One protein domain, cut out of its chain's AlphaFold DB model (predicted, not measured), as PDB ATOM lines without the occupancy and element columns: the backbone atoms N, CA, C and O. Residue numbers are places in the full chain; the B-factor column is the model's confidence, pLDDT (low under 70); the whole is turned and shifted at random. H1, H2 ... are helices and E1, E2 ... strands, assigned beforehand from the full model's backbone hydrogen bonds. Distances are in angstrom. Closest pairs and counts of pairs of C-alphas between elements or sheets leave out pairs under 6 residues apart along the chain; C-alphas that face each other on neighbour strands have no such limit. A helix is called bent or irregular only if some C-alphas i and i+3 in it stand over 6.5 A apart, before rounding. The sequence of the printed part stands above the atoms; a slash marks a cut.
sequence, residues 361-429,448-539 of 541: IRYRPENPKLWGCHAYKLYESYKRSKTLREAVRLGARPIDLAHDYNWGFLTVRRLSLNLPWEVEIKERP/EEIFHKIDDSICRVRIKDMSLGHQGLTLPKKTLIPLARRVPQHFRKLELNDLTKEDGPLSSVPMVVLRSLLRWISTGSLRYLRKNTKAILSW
ATOM      1  N   ILE A 361     146.027 112.651 142.164       91.19
ATOM      2  CA  ILE A 361     146.856 113.844 142.150       91.19
ATOM      3  C   ILE A 361     147.260 114.240 140.734       91.19
ATOM      4  O   ILE A 361     147.196 113.453 139.794       91.19
ATOM      5  N   ARG A 362     147.676 115.495 140.585       91.69
ATOM      6  CA  ARG A 362     148.301 116.017 139.375       91.69
ATOM      7  C   ARG A 362     149.392 117.003 139.758       91.69
ATOM      8  O   ARG A 362     149.120 117.957 140.486       91.69
ATOM      9  N   TYR A 363     150.594 116.795 139.239       91.81
ATOM     10  CA  TYR A 363     151.674 117.771 139.335       91.81
ATOM     11  C   TYR A 363     151.637 118.764 138.169       91.81
ATOM     12  O   TYR A 363     150.973 118.533 137.152       91.81
ATOM     13  N   ARG A 364     152.357 119.879 138.317       89.81
ATOM     14  CA  ARG A 364     152.642 120.779 137.199       89.81
ATOM     15  C   ARG A 364     153.534 120.065 136.169       89.81
ATOM     16  O   ARG A 364     154.493 119.405 136.577       89.81
ATOM     17  N   PRO A 365     153.231 120.166 134.861       86.56
ATOM     18  CA  PRO A 365     154.061 119.562 133.817       86.56
ATOM     19  C   PRO A 365     155.476 120.157 133.780       86.56
ATOM     20  O   PRO A 365     156.473 119.422 133.730       86.56
ATOM     21  N   GLU A 366     155.557 121.486 133.860       90.50
ATOM     22  CA  GLU A 366     156.800 122.241 133.941       90.50
ATOM     23  C   GLU A 366     157.353 122.139 135.358       90.50
ATOM     24  O   GLU A 366     156.679 122.461 136.339       90.50
ATOM     25  N   ASN A 367     158.598 121.685 135.474       88.06
ATOM     26  CA  ASN A 367     159.244 121.506 136.761       88.06
ATOM     27  C   ASN A 367     159.696 122.860 137.319       88.06
ATOM     28  O   ASN A 367     160.616 123.468 136.771       88.06
ATOM     29  N   PRO A 368     159.097 123.330 138.426       76.56
ATOM     30  CA  PRO A 368     159.389 124.648 138.978       76.56
ATOM     31  C   PRO A 368     160.671 124.657 139.826       76.56
ATOM     32  O   PRO A 368     161.004 125.669 140.442       76.56
ATOM     33  N   LYS A 369     161.364 123.519 139.953       76.62
ATOM     34  CA  LYS A 369     162.592 123.405 140.742       76.62
ATOM     35  C   LYS A 369     163.786 123.921 139.939       76.62
ATOM     36  O   LYS A 369     163.798 123.912 138.714       76.62
ATOM     37  N   LEU A 370     164.838 124.324 140.648       66.25
ATOM     38  CA  LEU A 370     166.063 124.813 140.019       66.25
ATOM     39  C   LEU A 370     166.751 123.700 139.213       66.25
ATOM     40  O   LEU A 370     167.124 122.671 139.785       66.25
ATOM     41  N   TRP A 371     166.964 123.926 137.918       75.88
ATOM     42  CA  TRP A 371     167.617 122.969 137.022       75.88
ATOM     43  C   TRP A 371     168.964 122.470 137.581       75.88
ATOM     44  O   TRP A 371     169.739 123.225 138.171       75.88
ATOM     45  N   GLY A 372     169.217 121.164 137.449       74.38
ATOM     46  CA  GLY A 372     170.444 120.503 137.914       74.38
ATOM     47  C   GLY A 372     170.491 120.128 139.405       74.38
ATOM     48  O   GLY A 372     171.375 119.367 139.806       74.38
ATOM     49  N   CYS A 373     169.553 120.586 140.244       68.44
ATOM     50  CA  CYS A 373     169.532 120.206 141.661       68.44
ATOM     51  C   CYS A 373     168.885 118.826 141.908       68.44
ATOM     52  O   CYS A 373     168.137 118.302 141.085       68.44
ATOM     53  N   HIS A 374     169.130 118.226 143.079       74.94
ATOM     54  CA  HIS A 374     168.529 116.931 143.436       74.94
ATOM     55  C   HIS A 374     166.992 116.985 143.497       74.94
ATOM     56  O   HIS A 374     166.333 116.043 143.072       74.94
ATOM     57  N   ALA A 375     166.414 118.097 143.967       71.19
ATOM     58  CA  ALA A 375     164.962 118.276 143.989       71.19
ATOM     59  C   ALA A 375     164.362 118.342 142.576       71.19
ATOM     60  O   ALA A 375     163.258 117.854 142.376       71.19
ATOM     61  N   TYR A 376     165.095 118.889 141.600       87.69
ATOM     62  CA  TYR A 376     164.688 118.877 140.195       87.69
ATOM     63  C   TYR A 376     164.626 117.450 139.664       87.69
ATOM     64  O   TYR A 376     163.584 117.045 139.164       87.69
ATOM     65  N   LYS A 377     165.693 116.664 139.865       89.56
ATOM     66  CA  LYS A 377     165.750 115.254 139.444       89.56
ATOM     67  C   LYS A 377     164.648 114.400 140.087       89.56
ATOM     68  O   LYS A 377     164.038 113.593 139.401       89.56
ATOM     69  N   LEU A 378     164.380 114.597 141.381       89.31
ATOM     70  CA  LEU A 378     163.281 113.915 142.075       89.31
ATOM     71  C   LEU A 378     161.913 114.343 141.536       89.31
ATOM     72  O   LEU A 378     161.081 113.498 141.251       89.31
ATOM     73  N   TYR A 379     161.677 115.643 141.354       91.56
ATOM     74  CA  TYR A 379     160.403 116.110 140.810       91.56
ATOM     75  C   TYR A 379     160.160 115.550 139.401       91.56
ATOM     76  O   TYR A 379     159.053 115.117 139.102       91.56
ATOM     77  N   GLU A 380     161.196 115.464 138.559       95.50
ATOM     78  CA  GLU A 380     161.108 114.797 137.254       95.50
ATOM     79  C   GLU A 380     160.689 113.323 137.355       95.50
ATOM     80  O   GLU A 380     159.925 112.865 136.505       95.50
ATOM     81  N   SER A 381     161.130 112.587 138.387       95.06
ATOM     82  CA  SER A 381     160.809 111.160 138.520       95.06
ATOM     83  C   SER A 381     159.338 110.916 138.844       95.06
ATOM     84  O   SER A 381     158.748 109.991 138.293       95.06
ATOM     85  N   TYR A 382     158.724 111.744 139.698       95.44
ATOM     86  CA  TYR A 382     157.351 111.521 140.161       95.44
ATOM     87  C   TYR A 382     156.296 112.458 139.559       95.44
ATOM     88  O   TYR A 382     155.108 112.203 139.761       95.44
ATOM     89  N   LYS A 383     156.645 113.518 138.811       95.44
ATOM     90  CA  LYS A 383     155.649 114.495 138.307       95.44
ATOM     91  C   LYS A 383     154.572 113.900 137.389       95.44
ATOM     92  O   LYS A 383     153.517 114.500 137.210       95.44
ATOM     93  N   ARG A 384     154.810 112.721 136.807       95.75
ATOM     94  CA  ARG A 384     153.828 112.012 135.965       95.75
ATOM     95  C   ARG A 384     152.862 111.120 136.757       95.75
ATOM     96  O   ARG A 384     151.946 110.560 136.162       95.75
ATOM     97  N   SER A 385     153.041 111.015 138.075       96.00
ATOM     98  CA  SER A 385     152.224 110.154 138.935       96.00
ATOM     99  C   SER A 385     150.768 110.607 138.981       96.00
ATOM    100  O   SER A 385     150.487 111.800 139.127       96.00
ATOM    101  N   LYS A 386     149.845 109.647 138.927       94.12
ATOM    102  CA  LYS A 386     148.392 109.875 139.010       94.12
ATOM    103  C   LYS A 386     147.842 109.668 140.419       94.12
ATOM    104  O   LYS A 386     146.783 110.200 140.749       94.12
ATOM    105  N   THR A 387     148.552 108.906 141.250       94.62
ATOM    106  CA  THR A 387     148.179 108.636 142.647       94.62
ATOM    107  C   THR A 387     149.302 109.011 143.600       94.62
ATOM    108  O   THR A 387     150.476 109.038 143.217       94.62
ATOM    109  N   LEU A 388     148.958 109.272 144.862       91.69
ATOM    110  CA  LEU A 388     149.964 109.549 145.883       91.69
ATOM    111  C   LEU A 388     150.896 108.347 146.107       91.69
ATOM    112  O   LEU A 388     152.107 108.528 146.225       91.69
ATOM    113  N   ARG A 389     150.348 107.123 146.096       94.31
ATOM    114  CA  ARG A 389     151.126 105.877 146.201       94.31
ATOM    115  C   ARG A 389     152.200 105.777 145.122       94.31
ATOM    116  O   ARG A 389     153.337 105.417 145.414       94.31
ATOM    117  N   GLU A 390     151.845 106.094 143.881       96.38
ATOM    118  CA  GLU A 390     152.777 106.068 142.755       96.38
ATOM    119  C   GLU A 390     153.906 107.089 142.935       96.38
ATOM    120  O   GLU A 390     155.073 106.732 142.785       96.38
ATOM    121  N   ALA A 391     153.578 108.317 143.351       94.81
ATOM    122  CA  ALA A 391     154.583 109.346 143.606       94.81
ATOM    123  C   ALA A 391     155.569 108.923 144.702       94.81
ATOM    124  O   ALA A 391     156.780 109.080 144.542       94.81
ATOM    125  N   VAL A 392     155.065 108.339 145.796       92.62
ATOM    126  CA  VAL A 392     155.897 107.814 146.888       92.62
ATOM    127  C   VAL A 392     156.792 106.672 146.402       92.62
ATOM    128  O   VAL A 392     157.989 106.681 146.687       92.62
ATOM    129  N   ARG A 393     156.259 105.736 145.602       95.50
ATOM    130  CA  ARG A 393     157.037 104.639 144.995       95.50
ATOM    131  C   ARG A 393     158.168 105.152 144.098       95.50
ATOM    132  O   ARG A 393     159.232 104.546 144.053       95.50
ATOM    133  N   LEU A 394     157.952 106.280 143.421       95.56
ATOM    134  CA  LEU A 394     158.936 106.950 142.560       95.56
ATOM    135  C   LEU A 394     159.884 107.897 143.323       95.56
ATOM    136  O   LEU A 394     160.685 108.603 142.704       95.56
ATOM    137  N   GLY A 395     159.819 107.901 144.658       90.62
ATOM    138  CA  GLY A 395     160.776 108.578 145.533       90.62
ATOM    139  C   GLY A 395     160.291 109.890 146.155       90.62
ATOM    140  O   GLY A 395     161.087 110.562 146.817       90.62
ATOM    141  N   ALA A 396     159.020 110.275 145.988       89.44
ATOM    142  CA  ALA A 396     158.470 111.448 146.667       89.44
ATOM    143  C   ALA A 396     158.426 111.222 148.186       89.44
ATOM    144  O   ALA A 396     157.757 110.313 148.681       89.44
ATOM    145  N   ARG A 397     159.113 112.069 148.959       86.31
ATOM    146  CA  ARG A 397     159.109 111.984 150.429       86.31
ATOM    147  C   ARG A 397     157.997 112.861 151.008       86.31
ATOM    148  O   ARG A 397     157.576 113.822 150.361       86.31
ATOM    149  N   PRO A 398     157.606 112.659 152.280       79.31
ATOM    150  CA  PRO A 398     156.597 113.496 152.933       79.31
ATOM    151  C   PRO A 398     156.881 115.005 152.862       79.31
ATOM    152  O   PRO A 398     155.962 115.804 152.693       79.31
ATOM    153  N   ILE A 399     158.153 115.413 152.950       76.19
ATOM    154  CA  ILE A 399     158.530 116.829 152.847       76.19
ATOM    155  C   ILE A 399     158.414 117.387 151.424       76.19
ATOM    156  O   ILE A 399     158.137 118.577 151.271       76.19
ATOM    157  N   ASP A 400     158.597 116.546 150.403       85.31
ATOM    158  CA  ASP A 400     158.440 116.939 149.002       85.31
ATOM    159  C   ASP A 400     156.951 117.101 148.687       85.31
ATOM    160  O   ASP A 400     156.554 118.149 148.194       85.31
ATOM    161  N   LEU A 401     156.107 116.150 149.111       86.12
ATOM    162  CA  LEU A 401     154.644 116.243 149.001       86.12
ATOM    163  C   LEU A 401     154.096 117.487 149.709       86.12
ATOM    164  O   LEU A 401     153.300 118.232 149.137       86.12
ATOM    165  N   ALA A 402     154.549 117.748 150.938       78.56
ATOM    166  CA  ALA A 402     154.149 118.935 151.684       78.56
ATOM    167  C   ALA A 402     154.603 120.220 150.979       78.56
ATOM    168  O   ALA A 402     153.839 121.177 150.900       78.56
ATOM    169  N   HIS A 403     155.829 120.268 150.456       79.94
ATOM    170  CA  HIS A 403     156.299 121.422 149.697       79.94
ATOM    171  C   HIS A 403     155.474 121.605 148.420       79.94
ATOM    172  O   HIS A 403     154.928 122.675 148.180       79.94
ATOM    173  N   ASP A 404     155.383 120.577 147.590       86.50
ATOM    174  CA  ASP A 404     154.750 120.660 146.281       86.50
ATOM    175  C   ASP A 404     153.270 121.013 146.401       86.50
ATOM    176  O   ASP A 404     152.780 121.825 145.622       86.50
ATOM    177  N   TYR A 405     152.577 120.495 147.414       82.56
ATOM    178  CA  TYR A 405     151.194 120.870 147.681       82.56
ATOM    179  C   TYR A 405     151.067 122.327 148.135       82.56
ATOM    180  O   TYR A 405     150.351 123.104 147.509       82.56
ATOM    181  N   ASN A 406     151.827 122.742 149.159       75.56
ATOM    182  CA  ASN A 406     151.725 124.103 149.701       75.56
ATOM    183  C   ASN A 406     152.099 125.193 148.678       75.56
ATOM    184  O   ASN A 406     151.520 126.275 148.707       75.56
ATOM    185  N   TRP A 407     153.012 124.900 147.749       74.62
ATOM    186  CA  TRP A 407     153.417 125.818 146.676       74.62
ATOM    187  C   TRP A 407     152.588 125.668 145.386       74.62
ATOM    188  O   TRP A 407     152.877 126.312 144.377       74.62
ATOM    189  N   GLY A 408     151.552 124.822 145.391       78.12
ATOM    190  CA  GLY A 408     150.654 124.623 144.251       78.12
ATOM    191  C   GLY A 408     151.297 123.910 143.058       78.12
ATOM    192  O   GLY A 408     150.809 124.037 141.935       78.12
ATOM    193  N   PHE A 409     152.399 123.193 143.276       86.94
ATOM    194  CA  PHE A 409     153.051 122.323 142.292       86.94
ATOM    195  C   PHE A 409     152.375 120.953 142.199       86.94
ATOM    196  O   PHE A 409     152.558 120.261 141.204       86.94
ATOM    197  N   LEU A 410     151.627 120.579 143.238       87.06
ATOM    198  CA  LEU A 410     150.816 119.374 143.363       87.06
ATOM    199  C   LEU A 410     149.368 119.786 143.644       87.06
ATOM    200  O   LEU A 410     149.103 120.569 144.551       87.06
ATOM    201  N   THR A 411     148.421 119.245 142.887       86.06
ATOM    202  CA  THR A 411     146.980 119.428 143.095       86.06
ATOM    203  C   THR A 411     146.326 118.079 143.360       86.06
ATOM    204  O   THR A 411     146.533 117.135 142.599       86.06
ATOM    205  N   VAL A 412     145.494 117.988 144.398       84.75
ATOM    206  CA  VAL A 412     144.616 116.829 144.604       84.75
ATOM    207  C   VAL A 412     143.385 116.993 143.723       84.75
ATOM    208  O   VAL A 412     142.646 117.966 143.860       84.75
ATOM    209  N   ARG A 413     143.184 116.051 142.801       82.38
ATOM    210  CA  ARG A 413     142.038 116.017 141.885       82.38
ATOM    211  C   ARG A 413     140.838 115.310 142.498       82.38
ATOM    212  O   ARG A 413     139.711 115.716 142.245       82.38
ATOM    213  N   ARG A 414     141.077 114.263 143.292       83.88
ATOM    214  CA  ARG A 414     140.022 113.520 143.988       83.88
ATOM    215  C   ARG A 414     140.561 112.921 145.278       83.88
ATOM    216  O   ARG A 414     141.563 112.210 145.252       83.88
ATOM    217  N   LEU A 415     139.875 113.188 146.386       87.12
ATOM    218  CA  LEU A 415     140.175 112.561 147.669       87.12
ATOM    219  C   LEU A 415     139.669 111.116 147.686       87.12
ATOM    220  O   LEU A 415     138.548 110.843 147.257       87.12
ATOM    221  N   SER A 416     140.466 110.210 148.241       88.44
ATOM    222  CA  SER A 416     139.969 108.906 148.667       88.44
ATOM    223  C   SER A 416     139.017 109.084 149.848       88.44
ATOM    224  O   SER A 416     139.338 109.766 150.823       88.44
ATOM    225  N   LEU A 417     137.847 108.451 149.759       88.62
ATOM    226  CA  LEU A 417     136.831 108.412 150.816       88.62
ATOM    227  C   LEU A 417     136.846 107.076 151.576       88.62
ATOM    228  O   LEU A 417     135.907 106.765 152.306       88.62
ATOM    229  N   ASN A 418     137.904 106.275 151.408       85.19
ATOM    230  CA  ASN A 418     138.103 105.026 152.135       85.19
ATOM    231  C   ASN A 418     139.056 105.250 153.317       85.19
ATOM    232  O   ASN A 418     140.255 104.987 153.231       85.19
ATOM    233  N   LEU A 419     138.520 105.821 154.396       84.88
ATOM    234  CA  LEU A 419     139.254 106.099 155.627       84.88
ATOM    235  C   LEU A 419     139.010 105.013 156.685       84.88
ATOM    236  O   LEU A 419     137.889 104.505 156.777       84.88
ATOM    237  N   PRO A 420     140.012 104.718 157.538       85.56
ATOM    238  CA  PRO A 420     139.799 103.942 158.755       85.56
ATOM    239  C   PRO A 420     138.733 104.595 159.639       85.56
ATOM    240  O   PRO A 420     138.679 105.826 159.749       85.56
ATOM    241  N   TRP A 421     137.908 103.776 160.283       90.31
ATOM    242  CA  TRP A 421     136.798 104.232 161.111       90.31
ATOM    243  C   TRP A 421     136.609 103.330 162.332       90.31
ATOM    244  O   TRP A 421     136.922 102.147 162.297       90.31
ATOM    245  N   GLU A 422     136.108 103.928 163.407       92.69
ATOM    246  CA  GLU A 422     135.734 103.261 164.666       92.69
ATOM    247  C   GLU A 422     134.258 103.506 164.996       92.69
ATOM    248  O   GLU A 422     133.648 102.765 165.760       92.69
ATOM    249  N   VAL A 423     133.690 104.577 164.436       88.56
ATOM    250  CA  VAL A 423     132.297 104.971 164.596       88.56
ATOM    251  C   VAL A 423     131.661 105.030 163.214       88.56
ATOM    252  O   VAL A 423     132.211 105.651 162.299       88.56
ATOM    253  N   GLU A 424     130.505 104.388 163.073       90.56
ATOM    254  CA  GLU A 424     129.633 104.496 161.909       90.56
ATOM    255  C   GLU A 424     128.243 104.938 162.368       90.56
ATOM    256  O   GLU A 424     127.635 104.320 163.238       90.56
ATOM    257  N   ILE A 425     127.734 105.997 161.748       85.25
ATOM    258  CA  ILE A 425     126.359 106.457 161.902       85.25
ATOM    259  C   ILE A 425     125.702 106.301 160.535       85.25
ATOM    260  O   ILE A 425     126.058 106.993 159.578       85.25
ATOM    261  N   LYS A 426     124.773 105.352 160.431       82.25
ATOM    262  CA  LYS A 426     123.945 105.171 159.237       82.25
ATOM    263  C   LYS A 426     122.707 106.042 159.378       82.25
ATOM    264  O   LYS A 426     122.070 106.024 160.432       82.25
ATOM    265  N   GLU A 427     122.361 106.787 158.334       69.81
ATOM    266  CA  GLU A 427     121.046 107.422 158.272       69.81
ATOM    267  C   GLU A 427     119.979 106.324 158.366       69.81
ATOM    268  O   GLU A 427     119.975 105.380 157.572       69.81
ATOM    269  N   ARG A 428     119.107 106.400 159.380       53.94
ATOM    270  CA  ARG A 428     117.916 105.549 159.409       53.94
ATOM    271  C   ARG A 428     117.015 106.006 158.258       53.94
ATOM    272  O   ARG A 428     116.760 107.211 158.175       53.94
ATOM    273  N   PRO A 429     116.510 105.105 157.397       48.19
ATOM    274  CA  PRO A 429     115.366 105.464 156.574       48.19
ATOM    275  C   PRO A 429     114.235 105.907 157.518       48.19
ATOM    276  O   PRO A 429     114.126 105.365 158.626       48.19
ATOM    277  N   GLU A 448     114.975 117.814 141.617       39.25
ATOM    278  CA  GLU A 448     115.716 116.925 140.702       39.25
ATOM    279  C   GLU A 448     116.203 117.664 139.448       39.25
ATOM    280  O   GLU A 448     117.357 117.482 139.048       39.25
ATOM    281  N   GLU A 449     115.383 118.561 138.890       37.91
ATOM    282  CA  GLU A 449     115.779 119.463 137.801       37.91
ATOM    283  C   GLU A 449     116.882 120.444 138.223       37.91
ATOM    284  O   GLU A 449     117.803 120.688 137.448       37.91
ATOM    285  N   ILE A 450     116.840 120.996 139.445       41.09
ATOM    286  CA  ILE A 450     117.918 121.849 139.978       41.09
ATOM    287  C   ILE A 450     119.205 121.031 140.173       41.09
ATOM    288  O   ILE A 450     120.283 121.521 139.851       41.09
ATOM    289  N   PHE A 451     119.114 119.786 140.652       38.44
ATOM    290  CA  PHE A 451     120.270 118.904 140.841       38.44
ATOM    291  C   PHE A 451     120.927 118.485 139.520       38.44
ATOM    292  O   PHE A 451     122.152 118.433 139.460       38.44
ATOM    293  N   HIS A 452     120.143 118.256 138.463       43.28
ATOM    294  CA  HIS A 452     120.664 117.984 137.117       43.28
ATOM    295  C   HIS A 452     121.183 119.249 136.406       43.28
ATOM    296  O   HIS A 452     121.971 119.136 135.470       43.28
ATOM    297  N   LYS A 453     120.790 120.449 136.860       40.56
ATOM    298  CA  LYS A 453     121.274 121.750 136.353       40.56
ATOM    299  C   LYS A 453     122.545 122.267 137.040       40.56
ATOM    300  O   LYS A 453     123.112 123.256 136.577       40.56
ATOM    301  N   ILE A 454     123.002 121.654 138.136       50.38
ATOM    302  CA  ILE A 454     124.265 122.040 138.785       50.38
ATOM    303  C   ILE A 454     125.425 121.454 137.978       50.38
ATOM    304  O   ILE A 454     125.676 120.252 138.005       50.38
ATOM    305  N   ASP A 455     126.148 122.333 137.290       53.50
ATOM    306  CA  ASP A 455     127.370 122.002 136.562       53.50
ATOM    307  C   ASP A 455     128.425 121.349 137.485       53.50
ATOM    308  O   ASP A 455     128.619 121.732 138.645       53.50
ATOM    309  N   ASP A 456     129.130 120.357 136.941       60.41
ATOM    310  CA  ASP A 456     130.216 119.618 137.584       60.41
ATOM    311  C   ASP A 456     131.513 120.444 137.707       60.41
ATOM    312  O   ASP A 456     132.564 119.921 138.099       60.41
ATOM    313  N   SER A 457     131.461 121.745 137.380       67.12
ATOM    314  CA  SER A 457     132.593 122.650 137.526       67.12
ATOM    315  C   SER A 457     133.201 122.580 138.920       67.12
ATOM    316  O   SER A 457     132.553 122.451 139.964       67.12
ATOM    317  N   ILE A 458     134.523 122.647 138.918       73.75
ATOM    318  CA  ILE A 458     135.336 122.603 140.117       73.75
ATOM    319  C   ILE A 458     135.362 123.969 140.797       73.75
ATOM    320  O   ILE A 458     135.403 125.011 140.146       73.75
ATOM    321  N   CYS A 459     135.415 123.967 142.122       77.69
ATOM    322  CA  CYS A 459     135.751 125.149 142.906       77.69
ATOM    323  C   CYS A 459     136.893 124.834 143.875       77.69
ATOM    324  O   CYS A 459     137.226 123.669 144.128       77.69
ATOM    325  N   ARG A 460     137.525 125.889 144.386       82.06
ATOM    326  CA  ARG A 460     138.651 125.793 145.312       82.06
ATOM    327  C   ARG A 460     138.180 126.189 146.699       82.06
ATOM    328  O   ARG A 460     137.747 127.316 146.896       82.06
ATOM    329  N   VAL A 461     138.290 125.266 147.646       84.44
ATOM    330  CA  VAL A 461     137.948 125.512 149.053       84.44
ATOM    331  C   VAL A 461     139.196 125.458 149.916       84.44
ATOM    332  O   VAL A 461     140.109 124.667 149.663       84.44
ATOM    333  N   ARG A 462     139.254 126.287 150.956       85.62
ATOM    334  CA  ARG A 462     140.324 126.205 151.951       85.62
ATOM    335  C   ARG A 462     139.938 125.255 153.076       85.62
ATOM    336  O   ARG A 462     138.774 125.159 153.440       85.62
ATOM    337  N   ILE A 463     140.936 124.564 153.621       85.81
ATOM    338  CA  ILE A 463     140.798 123.688 154.788       85.81
ATOM    339  C   ILE A 463     141.893 123.986 155.810       85.81
ATOM    340  O   ILE A 463     142.894 124.623 155.473       85.81
ATOM    341  N   LYS A 464     141.750 123.456 157.029       82.62
ATOM    342  CA  LYS A 464     142.701 123.677 158.134       82.62
ATOM    343  C   LYS A 464     144.130 123.266 157.791       82.62
ATOM    344  O   LYS A 464     145.088 123.853 158.286       82.62
ATOM    345  N   ASP A 465     144.272 122.256 156.936       79.44
ATOM    346  CA  ASP A 465     145.558 121.666 156.568       79.44
ATOM    347  C   ASP A 465     146.269 122.401 155.409       79.44
ATOM    348  O   ASP A 465     146.993 121.779 154.632       79.44
ATOM    349  N   MET A 466     146.057 123.713 155.258       78.06
ATOM    350  CA  MET A 466     146.647 124.531 154.188       78.06
ATOM    351  C   MET A 466     147.369 125.767 154.725       78.06
ATOM    352  O   MET A 466     146.803 126.533 155.503       78.06
ATOM    353  N   SER A 467     148.588 126.024 154.241       68.81
ATOM    354  CA  SER A 467     149.305 127.268 154.540       68.81
ATOM    355  C   SER A 467     148.673 128.485 153.859       68.81
ATOM    356  O   SER A 467     148.052 128.368 152.799       68.81
ATOM    357  N   LEU A 468     148.876 129.678 154.422       64.31
ATOM    358  CA  LEU A 468     148.514 130.944 153.770       64.31
ATOM    359  C   LEU A 468     149.103 131.011 152.342       64.31
ATOM    360  O   LEU A 468     150.251 130.611 152.145       64.31
ATOM    361  N   GLY A 469     148.317 131.460 151.355       62.75
ATOM    362  CA  GLY A 469     148.707 131.489 149.933       62.75
ATOM    363  C   GLY A 469     148.495 130.179 149.153       62.75
ATOM    364  O   GLY A 469     148.664 130.156 147.935       62.75
ATOM    365  N   HIS A 470     148.085 129.086 149.816       73.31
ATOM    366  CA  HIS A 470     147.694 127.848 149.127       73.31
ATOM    367  C   HIS A 470     146.512 128.095 148.177       73.31
ATOM    368  O   HIS A 470     145.537 128.735 148.556       73.31
ATOM    369  N   GLN A 471     146.533 127.490 146.993       70.69
ATOM    370  CA  GLN A 471     145.514 127.641 145.941       70.69
ATOM    371  C   GLN A 471     144.156 126.952 146.239       70.69
ATOM    372  O   GLN A 471     143.354 126.767 145.332       70.69
ATOM    373  N   GLY A 472     143.890 126.541 147.484       78.88
ATOM    374  CA  GLY A 472     142.733 125.708 147.856       78.88
ATOM    375  C   GLY A 472     142.766 124.246 147.363       78.88
ATOM    376  O   GLY A 472     143.599 123.846 146.548       78.88
ATOM    377  N   LEU A 473     141.855 123.430 147.895       84.94
ATOM    378  CA  LEU A 473     141.563 122.060 147.471       84.94
ATOM    379  C   LEU A 473     140.486 122.127 146.397       84.94
ATOM    380  O   LEU A 473     139.470 122.795 146.571       84.94
ATOM    381  N   THR A 474     140.707 121.413 145.300       81.62
ATOM    382  CA  THR A 474     139.751 121.354 144.198       81.62
ATOM    383  C   THR A 474     138.660 120.336 144.521       81.62
ATOM    384  O   THR A 474     138.962 119.157 144.693       81.62
ATOM    385  N   LEU A 475     137.407 120.785 144.599       79.56
ATOM    386  CA  LEU A 475     136.232 119.934 144.807       79.56
ATOM    387  C   LEU A 475     135.154 120.237 143.756       79.56
ATOM    388  O   LEU A 475     134.974 121.409 143.407       79.56
ATOM    389  N   PRO A 476     134.412 119.226 143.266       77.00
ATOM    390  CA  PRO A 476     133.261 119.456 142.395       77.00
ATOM    391  C   PRO A 476     132.148 120.195 143.142       77.00
ATOM    392  O   PRO A 476     131.789 119.796 144.257       77.00
ATOM    393  N   LYS A 477     131.549 121.224 142.532       73.81
ATOM    394  CA  LYS A 477     130.458 122.001 143.153       73.81
ATOM    395  C   LYS A 477     129.281 121.126 143.594       73.81
ATOM    396  O   LYS A 477     128.759 121.322 144.694       73.81
ATOM    397  N   LYS A 478     128.951 120.085 142.818       73.56
ATOM    398  CA  LYS A 478     127.908 119.096 143.150       73.56
ATOM    399  C   LYS A 478     128.106 118.386 144.495       73.56
ATOM    400  O   LYS A 478     127.145 117.888 145.064       73.56
ATOM    401  N   THR A 479     129.335 118.341 145.022       73.56
ATOM    402  CA  THR A 479     129.636 117.718 146.327       73.56
ATOM    403  C   THR A 479     129.485 118.675 147.508       73.56
ATOM    404  O   THR A 479     129.246 118.233 148.629       73.56
ATOM    405  N   LEU A 480     129.587 119.985 147.273       71.31
ATOM    406  CA  LEU A 480     129.578 121.004 148.325       71.31
ATOM    407  C   LEU A 480     128.175 121.511 148.659       71.31
ATOM    408  O   LEU A 480     127.897 121.820 149.814       71.31
ATOM    409  N   ILE A 481     127.274 121.547 147.679       67.62
ATOM    410  CA  ILE A 481     125.887 121.979 147.898       67.62
ATOM    411  C   ILE A 481     125.134 121.027 148.853       67.62
ATOM    412  O   ILE A 481     124.530 121.510 149.813       67.62
ATOM    413  N   PRO A 482     125.203 119.687 148.695       70.19
ATOM    414  CA  PRO A 482     124.633 118.766 149.679       70.19
ATOM    415  C   PRO A 482     125.291 118.881 151.059       70.19
ATOM    416  O   PRO A 482     124.608 118.715 152.069       70.19
ATOM    417  N   LEU A 483     126.593 119.194 151.112       72.62
ATOM    418  CA  LEU A 483     127.307 119.418 152.369       72.62
ATOM    419  C   LEU A 483     126.718 120.608 153.125       72.62
ATOM    420  O   LEU A 483     126.328 120.452 154.275       72.62
ATOM    421  N   ALA A 484     126.576 121.762 152.470       65.50
ATOM    422  CA  ALA A 484     126.012 122.965 153.083       65.50
ATOM    423  C   ALA A 484     124.586 122.752 153.628       65.50
ATOM    424  O   ALA A 484     124.216 123.334 154.644       65.50
ATOM    425  N   ARG A 485     123.794 121.878 152.988       64.38
ATOM    426  CA  ARG A 485     122.418 121.560 153.409       64.38
ATOM    427  C   ARG A 485     122.331 120.596 154.602       64.38
ATOM    428  O   ARG A 485     121.384 120.703 155.383       64.38
ATOM    429  N   ARG A 486     123.278 119.656 154.736       67.62
ATOM    430  CA  ARG A 486     123.312 118.632 155.809       67.62
ATOM    431  C   ARG A 486     123.948 119.115 157.118       67.62
ATOM    432  O   ARG A 486     123.770 118.475 158.148       67.62
ATOM    433  N   VAL A 487     124.690 120.212 157.063       64.06
ATOM    434  CA  VAL A 487     125.389 120.846 158.193       64.06
ATOM    435  C   VAL A 487     124.408 121.804 158.925       64.06
ATOM    436  O   VAL A 487     123.373 122.138 158.336       64.06
ATOM    437  N   PRO A 488     124.629 122.204 160.201       59.00
ATOM    438  CA  PRO A 488     123.642 122.920 161.022       59.00
ATOM    439  C   PRO A 488     122.983 124.151 160.395       59.00
ATOM    440  O   PRO A 488     123.466 124.731 159.429       59.00
ATOM    441  N   GLN A 489     121.891 124.615 161.005       53.94
ATOM    442  CA  GLN A 489     121.012 125.670 160.477       53.94
ATOM    443  C   GLN A 489     121.734 126.974 160.061       53.94
ATOM    444  O   GLN A 489     121.294 127.638 159.124       53.94
ATOM    445  N   HIS A 490     122.869 127.310 160.687       53.56
ATOM    446  CA  HIS A 490     123.708 128.466 160.334       53.56
ATOM    447  C   HIS A 490     124.492 128.298 159.017       53.56
ATOM    448  O   HIS A 490     124.867 129.290 158.400       53.56
ATOM    449  N   PHE A 491     124.678 127.066 158.539       53.59
ATOM    450  CA  PHE A 491     125.291 126.750 157.247       53.59
ATOM    451  C   PHE A 491     124.297 126.705 156.082       53.59
ATOM    452  O   PHE A 491     124.696 126.854 154.930       53.59
ATOM    453  N   ARG A 492     122.995 126.556 156.363       54.09
ATOM    454  CA  ARG A 492     121.940 126.496 155.332       54.09
ATOM    455  C   ARG A 492     121.730 127.819 154.586       54.09
ATOM    456  O   ARG A 492     121.090 127.814 153.541       54.09
ATOM    457  N   LYS A 493     122.258 128.926 155.122       57.28
ATOM    458  CA  LYS A 493     122.233 130.268 154.513       57.28
ATOM    459  C   LYS A 493     123.483 130.591 153.681       57.28
ATOM    460  O   LYS A 493     123.550 131.678 153.126       57.28
ATOM    461  N   LEU A 494     124.476 129.698 153.635       58.66
ATOM    462  CA  LEU A 494     125.726 129.951 152.920       58.66
ATOM    463  C   LEU A 494     125.539 129.738 151.424       58.66
ATOM    464  O   LEU A 494     125.094 128.672 150.987       58.66
ATOM    465  N   GLU A 495     125.956 130.720 150.637       64.50
ATOM    466  CA  GLU A 495     126.091 130.535 149.203       64.50
ATOM    467  C   GLU A 495     127.376 129.768 148.880       64.50
ATOM    468  O   GLU A 495     128.331 129.711 149.660       64.50
ATOM    469  N   LEU A 496     127.439 129.187 147.681       65.62
ATOM    470  CA  LEU A 496     128.642 128.504 147.204       65.62
ATOM    471  C   LEU A 496     129.883 129.416 147.262       65.62
ATOM    472  O   LEU A 496     130.978 128.943 147.563       65.62
ATOM    473  N   ASN A 497     129.701 130.720 147.034       69.00
ATOM    474  CA  ASN A 497     130.759 131.723 147.132       69.00
ATOM    475  C   ASN A 497     131.356 131.798 148.548       69.00
ATOM    476  O   ASN A 497     132.574 131.906 148.688       69.00
ATOM    477  N   ASP A 498     130.546 131.636 149.597       70.38
ATOM    478  CA  ASP A 498     131.010 131.676 150.989       70.38
ATOM    479  C   ASP A 498     131.906 130.486 151.352       70.38
ATOM    480  O   ASP A 498     132.837 130.618 152.147       70.38
ATOM    481  N   LEU A 499     131.689 129.325 150.725       70.00
ATOM    482  CA  LEU A 499     132.527 128.133 150.913       70.00
ATOM    483  C   LEU A 499     133.923 128.279 150.290       70.00
ATOM    484  O   LEU A 499     134.844 127.544 150.658       70.00
ATOM    485  N   THR A 500     134.078 129.210 149.348       72.12
ATOM    486  CA  THR A 500     135.328 129.449 148.611       72.12
ATOM    487  C   THR A 500     136.165 130.603 149.171       72.12
ATOM    488  O   THR A 500     137.318 130.761 148.767       72.12
ATOM    489  N   LYS A 501     135.625 131.378 150.126       76.94
ATOM    490  CA  LYS A 501     136.341 132.470 150.808       76.94
ATOM    491  C   LYS A 501     137.550 131.952 151.587       76.94
ATOM    492  O   LYS A 501     137.577 130.802 152.038       76.94
ATOM    493  N   GLU A 502     138.559 132.807 151.774       71.44
ATOM    494  CA  GLU A 502     139.778 132.407 152.487       71.44
ATOM    495  C   GLU A 502     139.511 132.008 153.948       71.44
ATOM    496  O   GLU A 502     140.101 131.054 154.461       71.44
ATOM    497  N   ASP A 503     138.585 132.713 154.585       75.88
ATOM    498  CA  ASP A 503     138.048 132.495 155.925       75.88
ATOM    499  C   ASP A 503     136.697 131.759 155.903       75.88
ATOM    500  O   ASP A 503     136.010 131.673 156.921       75.88
ATOM    501  N   GLY A 504     136.336 131.169 154.755       75.94
ATOM    502  CA  GLY A 504     135.129 130.367 154.593       75.94
ATOM    503  C   GLY A 504     135.083 129.218 155.602       75.94
ATOM    504  O   GLY A 504     136.110 128.795 156.139       75.94
ATOM    505  N   PRO A 505     133.916 128.640 155.884       76.69
ATOM    506  CA  PRO A 505     133.748 127.827 157.084       76.69
ATOM    507  C   PRO A 505     134.488 126.478 157.033       76.69
ATOM    508  O   PRO A 505     134.828 125.909 158.072       76.69
ATOM    509  N   LEU A 506     134.825 125.994 155.831       81.56
ATOM    510  CA  LEU A 506     135.697 124.831 155.650       81.56
ATOM    511  C   LEU A 506     137.156 125.107 156.049       81.56
ATOM    512  O   LEU A 506     137.874 124.158 156.359       81.56
ATOM    513  N   SER A 507     137.592 126.372 156.131       82.62
ATOM    514  CA  SER A 507     138.972 126.770 156.466       82.62
ATOM    515  C   SER A 507     139.439 126.266 157.837       82.62
ATOM    516  O   SER A 507     140.634 126.077 158.056       82.62
ATOM    517  N   SER A 508     138.504 125.974 158.746       82.56
ATOM    518  CA  SER A 508     138.767 125.417 160.078       82.56
ATOM    519  C   SER A 508     138.703 123.882 160.136       82.56
ATOM    520  O   SER A 508     139.064 123.279 161.154       82.56
ATOM    521  N   VAL A 509     138.306 123.223 159.042       84.25
ATOM    522  CA  VAL A 509     138.038 121.780 158.975       84.25
ATOM    523  C   VAL A 509     139.299 121.006 158.581       84.25
ATOM    524  O   VAL A 509     139.880 121.281 157.533       84.25
ATOM    525  N   PRO A 510     139.752 120.011 159.368       86.81
ATOM    526  CA  PRO A 510     140.823 119.104 158.950       86.81
ATOM    527  C   PRO A 510     140.417 118.243 157.743       86.81
ATOM    528  O   PRO A 510     139.283 117.774 157.661       86.81
ATOM    529  N   MET A 511     141.364 117.898 156.871       87.06
ATOM    530  CA  MET A 511     141.143 117.066 155.679       87.06
ATOM    531  C   MET A 511     140.513 115.705 156.008       87.06
ATOM    532  O   MET A 511     139.712 115.183 155.239       87.06
ATOM    533  N   VAL A 512     140.851 115.119 157.162       87.56
ATOM    534  CA  VAL A 512     140.255 113.851 157.621       87.56
ATOM    535  C   VAL A 512     138.765 113.987 157.952       87.56
ATOM    536  O   VAL A 512     137.986 113.081 157.660       87.56
ATOM    537  N   VAL A 513     138.355 115.128 158.511       88.31
ATOM    538  CA  VAL A 513     136.946 115.422 158.800       88.31
ATOM    539  C   VAL A 513     136.215 115.684 157.490       88.31
ATOM    540  O   VAL A 513     135.192 115.054 157.242       88.31
ATOM    541  N   LEU A 514     136.797 116.489 156.595       88.00
ATOM    542  CA  LEU A 514     136.231 116.734 155.268       88.00
ATOM    543  C   LEU A 514     135.988 115.428 154.492       88.00
ATOM    544  O   LEU A 514     134.914 115.256 153.931       88.00
ATOM    545  N   ARG A 515     136.927 114.470 154.502       90.06
ATOM    546  CA  ARG A 515     136.704 113.146 153.884       90.06
ATOM    547  C   ARG A 515     135.517 112.399 154.494       90.06
ATOM    548  O   ARG A 515     134.752 111.788 153.757       90.06
ATOM    549  N   SER A 516     135.365 112.455 155.818       89.19
ATOM    550  CA  SER A 516     134.246 111.815 156.527       89.19
ATOM    551  C   SER A 516     132.907 112.422 156.086       89.19
ATOM    552  O   SER A 516     131.968 111.692 155.777       89.19
ATOM    553  N   LEU A 517     132.856 113.754 155.978       86.62
ATOM    554  CA  LEU A 517     131.680 114.506 155.539       86.62
ATOM    555  C   LEU A 517     131.345 114.256 154.057       86.62
ATOM    556  O   LEU A 517     130.196 113.979 153.722       86.62
ATOM    557  N   LEU A 518     132.345 114.277 153.170       85.75
ATOM    558  CA  LEU A 518     132.164 113.953 151.749       85.75
ATOM    559  C   LEU A 518     131.684 112.507 151.560       85.75
ATOM    560  O   LEU A 518     130.796 112.252 150.747       85.75
ATOM    561  N   ARG A 519     132.218 111.562 152.346       86.00
ATOM    562  CA  ARG A 519     131.753 110.171 152.337       86.00
ATOM    563  C   ARG A 519     130.292 110.075 152.758       86.00
ATOM    564  O   ARG A 519     129.524 109.388 152.085       86.00
ATOM    565  N   TRP A 520     129.920 110.753 153.840       84.38
ATOM    566  CA  TRP A 520     128.547 110.763 154.340       84.38
ATOM    567  C   TRP A 520     127.564 111.215 153.263       84.38
ATOM    568  O   TRP A 520     126.595 110.511 153.002       84.38
ATOM    569  N   ILE A 521     127.877 112.293 152.547       80.19
ATOM    570  CA  ILE A 521     127.057 112.771 151.425       80.19
ATOM    571  C   ILE A 521     126.943 111.726 150.318       80.19
ATOM    572  O   ILE A 521     125.860 111.513 149.789       80.19
ATOM    573  N   SER A 522     128.052 111.072 149.966       78.31
ATOM    574  CA  SER A 522     128.068 110.107 148.861       78.31
ATOM    575  C   SER A 522     127.416 108.757 149.185       78.31
ATOM    576  O   SER A 522     127.062 108.033 148.263       78.31
ATOM    577  N   THR A 523     127.290 108.388 150.465       81.62
ATOM    578  CA  THR A 523     126.902 107.020 150.873       81.62
ATOM    579  C   THR A 523     125.756 106.950 151.881       81.62
ATOM    580  O   THR A 523     125.322 105.850 152.206       81.62
ATOM    581  N   GLY A 524     125.315 108.074 152.454       79.81
ATOM    582  CA  GLY A 524     124.354 108.092 153.569       79.81
ATOM    583  C   GLY A 524     124.907 107.535 154.891       79.81
ATOM    584  O   GLY A 524     124.181 107.410 155.873       79.81
ATOM    585  N   SER A 525     126.202 107.203 154.945       84.06
ATOM    586  CA  SER A 525     126.870 106.641 156.122       84.06
ATOM    587  C   SER A 525     128.049 107.527 156.530       84.06
ATOM    588  O   SER A 525     129.011 107.731 155.779       84.06
ATOM    589  N   LEU A 526     127.971 108.079 157.738       86.88
ATOM    590  CA  LEU A 526     129.028 108.882 158.331       86.88
ATOM    591  C   LEU A 526     129.984 107.965 159.091       86.88
ATOM    592  O   LEU A 526     129.601 107.326 160.068       86.88
ATOM    593  N   ARG A 527     131.242 107.913 158.650       90.69
ATOM    594  CA  ARG A 527     132.290 107.080 159.253       90.69
ATOM    595  C   ARG A 527     133.475 107.918 159.690       90.69
ATOM    596  O   ARG A 527     133.939 108.755 158.918       90.69
ATOM    597  N   TYR A 528     133.974 107.675 160.901       90.56
ATOM    598  CA  TYR A 528     135.112 108.407 161.458       90.56
ATOM    599  C   TYR A 528     135.799 107.677 162.623       90.56
ATOM    600  O   TYR A 528     135.279 106.715 163.182       90.56
ATOM    601  N   LEU A 529     137.000 108.138 162.991       89.81
ATOM    602  CA  LEU A 529     137.725 107.693 164.192       89.81
ATOM    603  C   LEU A 529     137.233 108.448 165.430       89.81
ATOM    604  O   LEU A 529     137.064 109.667 165.353       89.81
ATOM    605  N   ARG A 530     137.116 107.791 166.590       88.75
ATOM    606  CA  ARG A 530     136.530 108.363 167.817       88.75
ATOM    607  C   ARG A 530     137.204 109.666 168.262       88.75
ATOM    608  O   ARG A 530     136.529 110.586 168.719       88.75
ATOM    609  N   LYS A 531     138.510 109.826 168.024       87.00
ATOM    610  CA  LYS A 531     139.251 111.080 168.290       87.00
ATOM    611  C   LYS A 531     138.733 112.313 167.531       87.00
ATOM    612  O   LYS A 531     139.020 113.436 167.928       87.00
ATOM    613  N   ASN A 532     137.988 112.118 166.441       86.38
ATOM    614  CA  ASN A 532     137.420 113.193 165.626       86.38
ATOM    615  C   ASN A 532     135.973 113.546 166.020       86.38
ATOM    616  O   ASN A 532     135.419 114.466 165.425       86.38
ATOM    617  N   THR A 533     135.375 112.867 167.009       84.31
ATOM    618  CA  THR A 533     133.960 113.038 167.398       84.31
ATOM    619  C   THR A 533     133.595 114.504 167.619       84.31
ATOM    620  O   THR A 533     132.691 115.004 166.965       84.31
ATOM    621  N   LYS A 534     134.354 115.241 168.443       83.50
ATOM    622  CA  LYS A 534     134.086 116.665 168.730       83.50
ATOM    623  C   LYS A 534     134.057 117.537 167.467       83.50
ATOM    624  O   LYS A 534     133.217 118.418 167.352       83.50
ATOM    625  N   ALA A 535     134.967 117.281 166.526       81.31
ATOM    626  CA  ALA A 535     135.061 118.033 165.276       81.31
ATOM    627  C   ALA A 535     134.000 117.626 164.244       81.31
ATOM    628  O   ALA A 535     133.797 118.359 163.289       81.31
ATOM    629  N   ILE A 536     133.368 116.461 164.395       80.62
ATOM    630  CA  ILE A 536     132.272 116.002 163.537       80.62
ATOM    631  C   ILE A 536     130.921 116.431 164.103       80.62
ATOM    632  O   ILE A 536     130.072 116.870 163.341       80.62
ATOM    633  N   LEU A 537     130.746 116.380 165.426       74.38
ATOM    634  CA  LEU A 537     129.536 116.845 166.107       74.38
ATOM    635  C   LEU A 537     129.289 118.339 165.897       74.38
ATOM    636  O   LEU A 537     128.146 118.741 165.754       74.38
ATOM    637  N   SER A 538     130.338 119.160 165.773       71.38
ATOM    638  CA  SER A 538     130.172 120.575 165.403       71.38
ATOM    639  C   SER A 538     129.645 120.788 163.972       71.38
ATOM    640  O   SER A 538     129.419 121.926 163.578       71.38
ATOM    641  N   TRP A 539     129.508 119.715 163.184       66.19
ATOM    642  CA  TRP A 539     128.989 119.695 161.814       66.19
ATOM    643  C   TRP A 539     127.768 118.771 161.655       66.19
ATOM    644  O   TRP A 539     127.279 118.623 160.534       66.19
TER     645      TRP A 539
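This is residues 361 to 429 and 448 to 539 of the 541 residues of the protein "BcpA protein" of Symbiodinium necroappetens (UniProt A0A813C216). The model is two unequal lobes joined end to end: a small one of H1, H2 and H3 beside the two-stranded sheet E1 and E2, and a larger one in which H8, the longest helix, packs on the sheet E3 and E6 and crosses H5. E2 reaches from the small lobe to the hairpin E4 and E5, which belongs to the larger lobe with H4, H6, H7 and H9. The printed part has 161 residues, with nine named helices and six named strands in the order E1 H1 H2 H3 E2 E3 H4 E4 E5 H5 H6 H7 H8 E6 H9; each of the three sheets is an antiparallel pair, and the class is mixed, helices and strands. It is compact by its radius of gyration of the C-alphas, 17.6 A, yet elongated in outline, 58 by 34 by 28 A.

E4 is residues 458 to 461 and E5 473 to 476. H5, residues 477 to 486, is 14.9 A long; H4 is 448 to 453, H6 496 to 500 and H7 505 to 508. H8, residues 511 to 523, runs 18.1 A from C-alpha 511 at (141.143, 117.066, 155.679). E3 is 423 to 426, E6 525 to 528, and H9 530 to 537, ending at C-alpha 537 (129.536, 116.845, 166.107). E1 is 361 to 363, from (146.856, 113.844, 142.150), and E2 is 410 to 414, 12.3 A long. H1 is 374 to 382, 12.8 A; H2 is 388 to 393; H3 is 398 to 406, 12.1 A.

In the hairpin E4 and E5, N 459 and O 475 are 2.9 A apart, within hydrogen-bond range. The closest C-alphas of E5 and E2 are those of Thr 474 and Arg 413, 6.3 A. E1 and E2 are antiparallel, with N 362 and O 411 at 2.8 A. H1 and H2 only just touch, only at the corner, with 3 pairs of C-alphas within 8 A, the closest Tyr 382 and Ala 391, 4.9 A. H2 and H3 are near each other, with 5 pairs within 10 A. H5 touches H8, about perpendicular at 89 degrees, the closest C-alphas being those of Pro 482 and Ile 521, 6.7 A; H8 touches H5 with residues 517 to 521 alone. The closest C-alphas of H8 and E6 are those of Trp 520 and Leu 526, 4.4 A. E3 and E6 are antiparallel, with N 425 and O 526 at 2.8 A. H9 is irregular, C-alphas 531 and 534 being 7.6 A apart. The O i to N i+4 pairs are within hydrogen-bond range throughout H1, H2, H3, H4 and H8, in 4 of 6 in H5, 2 of 4 in H9 and 0 of 1 in H6, where 2 of 2 O i to N i+3 pairs are; H7 is too short for one.

The C-alphas farthest apart, those of Gly 372 and Pro 429, are 60.1 A apart. Residues 430 to 447 are not printed, and C-alphas 429 and 448 are 19.6 A apart across the cut. The link E4 to E5 is long, with 11 residues. The mean pLDDT of the printed part is 78.4; residues under 70 include 448 to 457 and 484 to 497.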